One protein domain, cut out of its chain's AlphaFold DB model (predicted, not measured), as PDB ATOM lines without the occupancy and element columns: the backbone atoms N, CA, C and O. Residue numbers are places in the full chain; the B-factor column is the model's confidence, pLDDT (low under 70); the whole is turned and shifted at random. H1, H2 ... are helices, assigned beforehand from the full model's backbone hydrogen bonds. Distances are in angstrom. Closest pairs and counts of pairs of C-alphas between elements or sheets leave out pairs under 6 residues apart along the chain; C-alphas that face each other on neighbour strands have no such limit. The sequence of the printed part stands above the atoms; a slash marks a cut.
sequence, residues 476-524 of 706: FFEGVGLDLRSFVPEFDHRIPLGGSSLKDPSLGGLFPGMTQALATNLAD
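This is residues 476 to 524 of the 706 residues of an uncharacterized protein of Planctomycetes bacterium (UniProt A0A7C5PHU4). This piece has little regular structure: the chain, mostly loop, winds back and forth as a flat S. It runs out along the longest axis through the short helix H1, turns near residues 492 to 495, comes back, and turns again near residues 506 to 513 into H2. The printed part has 49 residues with two named helices, H1 then H2, and no named strand; its class is all helix, with 11 residues in named elements. It is only just loose, close to compact, with a radius of gyration of the C-alphas of 11.7 A, and only just flat, spanning 37 by 21 by 12 A.

H1, residues 484 to 487, and H2, residues 516 to 522, are apart. In H2 every O i to N i+4 pair is within hydrogen-bond range; H1 is too short for such a pair.

H1 begins at C-alpha 484, (-30.844, -43.175, 30.224). H2, 10.0 A long, ends at C-alpha 522, (-47.175, -46.979, 21.629).

The two C-alphas farthest apart, those of Gly 479 and Arg 494, are 37.0 A apart. The printed part has no cut. The link from H1 to H2, 28 residues, is long. Residues 492 to 500 and residue 524 have pLDDT under 70.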
ATOM      1  N   PHE A 476     -30.777 -54.228  29.757       91.19
ATOM      2  CA  PHE A 476     -30.734 -53.131  30.715       91.19
ATOM      3  C   PHE A 476     -29.637 -53.300  31.785       91.19
ATOM      4  O   PHE A 476     -29.085 -52.316  32.274       91.19
ATOM      5  N   PHE A 477     -29.315 -54.543  32.146       93.62
ATOM      6  CA  PHE A 477     -28.426 -54.892  33.255       93.62
ATOM      7  C   PHE A 477     -27.030 -55.345  32.800       93.62
ATOM      8  O   PHE A 477     -26.216 -55.767  33.622       93.62
ATOM      9  N   GLU A 478     -26.758 -55.310  31.497       89.88
ATOM     10  CA  GLU A 478     -25.484 -55.733  30.916       89.88
ATOM     11  C   GLU A 478     -24.444 -54.605  30.930       89.88
ATOM     12  O   GLU A 478     -24.756 -53.432  30.718       89.88
ATOM     13  N   GLY A 479     -23.173 -54.970  31.126       88.94
ATOM     14  CA  GLY A 479     -22.051 -54.033  31.069       88.94
ATOM     15  C   GLY A 479     -22.184 -52.893  32.080       88.94
ATOM     16  O   GLY A 479     -22.277 -53.129  33.281       88.94
ATOM     17  N   VAL A 480     -22.172 -51.654  31.582       88.69
ATOM     18  CA  VAL A 480     -22.346 -50.437  32.395       88.69
ATOM     19  C   VAL A 480     -23.811 -50.001  32.517       88.69
ATOM     20  O   VAL A 480     -24.079 -48.989  33.150       88.69
ATOM     21  N   GLY A 481     -24.757 -50.740  31.935       90.12
ATOM     22  CA  GLY A 481     -26.155 -50.330  31.818       90.12
ATOM     23  C   GLY A 481     -26.416 -49.401  30.643       90.12
ATOM     24  O   GLY A 481     -25.554 -49.172  29.792       90.12
ATOM     25  N   LEU A 482     -27.636 -48.872  30.589       92.25
ATOM     26  CA  LEU A 482     -28.050 -47.978  29.514       92.25
ATOM     27  C   LEU A 482     -27.826 -46.523  29.905       92.25
ATOM     28  O   LEU A 482     -28.217 -46.111  30.987       92.25
ATOM     29  N   ASP A 483     -27.290 -45.696  29.012       92.56
ATOM     30  CA  ASP A 483     -27.268 -44.253  29.255       92.56
ATOM     31  C   ASP A 483     -28.688 -43.675  29.125       92.56
ATOM     32  O   ASP A 483     -29.096 -43.245  28.045       92.56
ATOM     33  N   LEU A 484     -29.456 -43.655  30.224       91.12
ATOM     34  CA  LEU A 484     -30.844 -43.175  30.224       91.12
ATOM     35  C   LEU A 484     -30.924 -41.722  29.756       91.12
ATOM     36  O   LEU A 484     -31.894 -41.329  29.106       91.12
ATOM     37  N   ARG A 485     -29.877 -40.932  30.027       89.88
ATOM     38  CA  ARG A 485     -29.773 -39.541  29.582       89.88
ATOM     39  C   ARG A 485     -29.766 -39.431  28.061       89.88
ATOM     40  O   ARG A 485     -30.310 -38.460  27.534       89.88
ATOM     41  N   SER A 486     -29.180 -40.408  27.371       90.06
ATOM     42  CA  SER A 486     -29.109 -40.443  25.908       90.06
ATOM     43  C   SER A 486     -30.472 -40.672  25.244       90.06
ATOM     44  O   SER A 486     -30.673 -40.218  24.118       90.06
ATOM     45  N   PHE A 487     -31.431 -41.288  25.944       87.00
ATOM     46  CA  PHE A 487     -32.784 -41.515  25.422       87.00
ATOM     47  C   PHE A 487     -33.741 -40.358  25.684       87.00
ATOM     48  O   PHE A 487     -34.800 -40.291  25.057       87.00
ATOM     49  N   VAL A 488     -33.393 -39.447  26.599       83.31
ATOM     50  CA  VAL A 488     -34.225 -38.281  26.891       83.31
ATOM     51  C   VAL A 488     -34.346 -37.431  25.617       83.31
ATOM     52  O   VAL A 488     -33.326 -36.950  25.109       83.31
ATOM     53  N   PRO A 489     -35.568 -37.233  25.088       77.81
ATOM     54  CA  PRO A 489     -35.764 -36.467  23.869       77.81
ATOM     55  C   PRO A 489     -35.392 -34.999  24.085       77.81
ATOM     56  O   PRO A 489     -35.400 -34.475  25.202       77.81
ATOM     57  N   GLU A 490     -35.092 -34.302  22.994       73.25
ATOM     58  CA  GLU A 490     -34.917 -32.855  23.052       73.25
ATOM     59  C   GLU A 490     -36.270 -32.184  23.285       73.25
ATOM     60  O   GLU A 490     -37.167 -32.219  22.439       73.25
ATOM     61  N   PHE A 491     -36.415 -31.562  24.454       71.50
ATOM     62  CA  PHE A 491     -37.593 -30.773  24.769       71.50
ATOM     63  C   PHE A 491     -37.450 -29.393  24.131       71.50
ATOM     64  O   PHE A 491     -36.624 -28.581  24.559       71.50
ATOM     65  N   ASP A 492     -38.283 -29.107  23.137       63.94
ATOM     66  CA  ASP A 492     -38.551 -27.741  22.708       63.94
ATOM     67  C   ASP A 492     -39.822 -27.275  23.426       63.94
ATOM     68  O   ASP A 492     -40.895 -27.839  23.240       63.94
ATOM     69  N   HIS A 493     -39.697 -26.236  24.255       60.53
ATOM     70  CA  HIS A 493     -40.787 -25.589  25.000       60.53
ATOM     71  C   HIS A 493     -42.044 -25.248  24.176       60.53
ATOM     72  O   HIS A 493     -43.098 -25.000  24.758       60.53
ATOM     73  N   ARG A 494     -41.950 -25.217  22.841       54.94
ATOM     74  CA  ARG A 494     -43.070 -24.927  21.931       54.94
ATOM     75  C   ARG A 494     -43.619 -26.158  21.213       54.94
ATOM     76  O   ARG A 494     -44.663 -26.083  20.578       54.94
ATOM     77  N   ILE A 495     -42.929 -27.291  21.277       58.47
ATOM     78  CA  ILE A 495     -43.245 -28.467  20.469       58.47
ATOM     79  C   ILE A 495     -43.576 -29.641  21.398       58.47
ATOM     80  O   ILE A 495     -42.732 -30.031  22.203       58.47
ATOM     81  N   PRO A 496     -44.772 -30.251  21.281       61.75
ATOM     82  CA  PRO A 496     -45.054 -31.514  21.954       61.75
ATOM     83  C   PRO A 496     -44.004 -32.556  21.571       61.75
ATOM     84  O   PRO A 496     -43.582 -32.585  20.413       61.75
ATOM     85  N   LEU A 497     -43.623 -33.427  22.509       65.44
ATOM     86  CA  LEU A 497     -42.699 -34.524  22.224       65.44
ATOM     87  C   LEU A 497     -43.165 -35.291  20.988       65.44
ATOM     88  O   LEU A 497     -44.253 -35.876  20.952       65.44
ATOM     89  N   GLY A 498     -42.347 -35.194  19.946       66.19
ATOM     90  CA  GLY A 498     -42.627 -35.797  18.664       66.19
ATOM     91  C   GLY A 498     -42.178 -37.247  18.662       66.19
ATOM     92  O   GLY A 498     -41.166 -37.576  19.272       66.19
ATOM     93  N   GLY A 499     -42.852 -38.101  17.911       65.44
ATOM     94  CA  GLY A 499     -42.405 -39.454  17.650       65.44
ATOM     95  C   GLY A 499     -40.938 -39.518  17.256       65.44
ATOM     96  O   GLY A 499     -40.159 -40.180  17.921       65.44
ATOM     97  N   SER A 500     -40.534 -38.696  16.282       67.38
ATOM     98  CA  SER A 500     -39.154 -38.532  15.799       67.38
ATOM     99  C   SER A 500     -38.171 -37.893  16.795       67.38
ATOM    100  O   SER A 500     -37.046 -37.594  16.409       67.38
ATOM    101  N   SER A 501     -38.596 -37.560  18.018       72.50
ATOM    102  CA  SER A 501     -37.721 -36.953  19.036       72.50
ATOM    103  C   SER A 501     -37.014 -37.986  19.913       72.50
ATOM    104  O   SER A 501     -36.049 -37.635  20.591       72.50
ATOM    105  N   LEU A 502     -37.449 -39.252  19.873       79.69
ATOM    106  CA  LEU A 502     -36.710 -40.351  20.492       79.69
ATOM    107  C   LEU A 502     -35.447 -40.604  19.668       79.69
ATOM    108  O   LEU A 502     -35.550 -40.952  18.492       79.69
ATOM    109  N   LYS A 503     -34.274 -40.422  20.282       86.12
ATOM    110  CA  LYS A 503     -32.971 -40.628  19.626       86.12
ATOM    111  C   LYS A 503     -32.726 -42.092  19.261       86.12
ATOM    112  O   LYS A 503     -32.080 -42.367  18.257       86.12
ATOM    113  N   ASP A 504     -33.269 -43.001  20.062       89.94
ATOM    114  CA  ASP A 504     -33.224 -44.440  19.839       89.94
ATOM    115  C   ASP A 504     -34.580 -45.061  20.226       89.94
ATOM    116  O   ASP A 504     -34.886 -45.162  21.419       89.94
ATOM    117  N   PRO A 505     -35.419 -45.466  19.253       86.94
ATOM    118  CA  PRO A 505     -36.712 -46.082  19.538       86.94
ATOM    119  C   PRO A 505     -36.590 -47.481  20.159       86.94
ATOM    120  O   PRO A 505     -37.544 -47.938  20.779       86.94
ATOM    121  N   SER A 506     -35.435 -48.148  20.041       90.88
ATOM    122  CA  SER A 506     -35.186 -49.458  20.660       90.88
ATOM    123  C   SER A 506     -34.821 -49.377  22.142       90.88
ATOM    124  O   SER A 506     -34.786 -50.413  22.811       90.88
ATOM    125  N   LEU A 507     -34.562 -48.164  22.655       90.31
ATOM    126  CA  LEU A 507     -34.114 -47.895  24.024       90.31
ATOM    127  C   LEU A 507     -32.869 -48.719  24.391       90.31
ATOM    128  O   LEU A 507     -32.880 -49.514  25.330       90.31
ATOM    129  N   GLY A 508     -31.801 -48.574  23.607       90.62
ATOM    130  CA  GLY A 508     -30.539 -49.282  23.806       90.62
ATOM    131  C   GLY A 508     -30.620 -50.774  23.485       90.62
ATOM    132  O   GLY A 508     -29.856 -51.569  24.037       90.62
ATOM    133  N   GLY A 509     -31.562 -51.170  22.624       91.81
ATOM    134  CA  GLY A 509     -31.839 -52.566  22.299       91.81
ATOM    135  C   GLY A 509     -32.694 -53.307  23.329       91.81
ATOM    136  O   GLY A 509     -32.810 -54.526  23.225       91.81
ATOM    137  N   LEU A 510     -33.309 -52.618  24.301       91.62
ATOM    138  CA  LEU A 510     -34.289 -53.227  25.213       91.62
ATOM    139  C   LEU A 510     -35.517 -53.752  24.457       91.62
ATOM    140  O   LEU A 510     -36.077 -54.781  24.834       91.62
ATOM    141  N   PHE A 511     -35.891 -53.078  23.367       92.50
ATOM    142  CA  PHE A 511     -36.946 -53.489  22.445       92.50
ATOM    143  C   PHE A 511     -36.376 -53.700  21.034       92.50
ATOM    144  O   PHE A 511     -36.485 -52.813  20.177       92.50
ATOM    145  N   PRO A 512     -35.732 -54.852  20.764       91.38
ATOM    146  CA  PRO A 512     -35.207 -55.162  19.440       91.38
ATOM    147  C   PRO A 512     -36.310 -55.069  18.377       91.38
ATOM    148  O   PRO A 512     -37.401 -55.607  18.540       91.38
ATOM    149  N   GLY A 513     -36.048 -54.358  17.279       87.62
ATOM    150  CA  GLY A 513     -37.029 -54.170  16.203       87.62
ATOM    151  C   GLY A 513     -38.097 -53.098  16.463       87.62
ATOM    152  O   GLY A 513     -38.945 -52.877  15.598       87.62
ATOM    153  N   MET A 514     -38.053 -52.390  17.599       88.19
ATOM    154  CA  MET A 514     -38.906 -51.223  17.829       88.19
ATOM    155  C   MET A 514     -38.513 -50.090  16.878       88.19
ATOM    156  O   MET A 514     -37.467 -49.456  17.017       88.19
ATOM    157  N   THR A 515     -39.361 -49.831  15.885       85.88
ATOM    158  CA  THR A 515     -39.163 -48.738  14.929       85.88
ATOM    159  C   THR A 515     -39.646 -47.409  15.503       85.88
ATOM    160  O   THR A 515     -40.457 -47.376  16.431       85.88
ATOM    161  N   GLN A 516     -39.222 -46.292  14.899       81.31
ATOM    162  CA  GLN A 516     -39.722 -44.968  15.277       81.31
ATOM    163  C   GLN A 516     -41.250 -44.909  15.219       81.31
ATOM    164  O   GLN A 516     -41.877 -44.409  16.147       81.31
ATOM    165  N   ALA A 517     -41.847 -45.437  14.146       74.69
ATOM    166  CA  ALA A 517     -43.292 -45.452  13.950       74.69
ATOM    167  C   ALA A 517     -44.003 -46.220  15.072       74.69
ATOM    168  O   ALA A 517     -44.982 -45.728  15.633       74.69
ATOM    169  N   LEU A 518     -43.476 -47.392  15.441       78.00
ATOM    170  CA  LEU A 518     -44.054 -48.221  16.493       78.00
ATOM    171  C   LEU A 518     -43.926 -47.561  17.873       78.00
ATOM    172  O   LEU A 518     -44.932 -47.431  18.564       78.00
ATOM    173  N   ALA A 519     -42.743 -47.054  18.237       80.62
ATOM    174  CA  ALA A 519     -42.535 -46.338  19.500       80.62
ATOM    175  C   ALA A 519     -43.424 -45.088  19.603       80.62
ATOM    176  O   ALA A 519     -44.056 -44.836  20.627       80.62
ATOM    177  N   THR A 520     -43.532 -44.337  18.504       74.81
ATOM    178  CA  THR A 520     -44.403 -43.160  18.378       74.81
ATOM    179  C   THR A 520     -45.863 -43.526  18.625       74.81
ATOM    180  O   THR A 520     -46.563 -42.795  19.320       74.81
ATOM    181  N   ASN A 521     -46.331 -44.648  18.069       71.94
ATOM    182  CA  ASN A 521     -47.689 -45.151  18.281       71.94
ATOM    183  C   ASN A 521     -47.926 -45.619  19.717       71.94
ATOM    184  O   ASN A 521     -48.924 -45.222  20.310       71.94
ATOM    185  N   LEU A 522     -47.020 -46.422  20.281       74.81
ATOM    186  CA  LEU A 522     -47.175 -46.979  21.629       74.81
ATOM    187  C   LEU A 522     -47.168 -45.900  22.714       74.81
ATOM    188  O   LEU A 522     -47.948 -45.977  23.658       74.81
ATOM    189  N   ALA A 523     -46.321 -44.881  22.569       71.81
ATOM    190  CA  ALA A 523     -46.222 -43.780  23.522       71.81
ATOM    191  C   ALA A 523     -47.211 -42.628  23.243       71.81
ATOM    192  O   ALA A 523     -47.112 -41.583  23.882       71.81
ATOM    193  N   ASP A 524     -48.130 -42.794  22.278       69.75
ATOM    194  CA  ASP A 524     -49.080 -41.764  21.817       69.75
ATOM    195  C   ASP A 524     -48.407 -40.396  21.567       69.75
ATOM    196  O   ASP A 524     -48.944 -39.321  21.846       69.75
TER     197      ASP A 524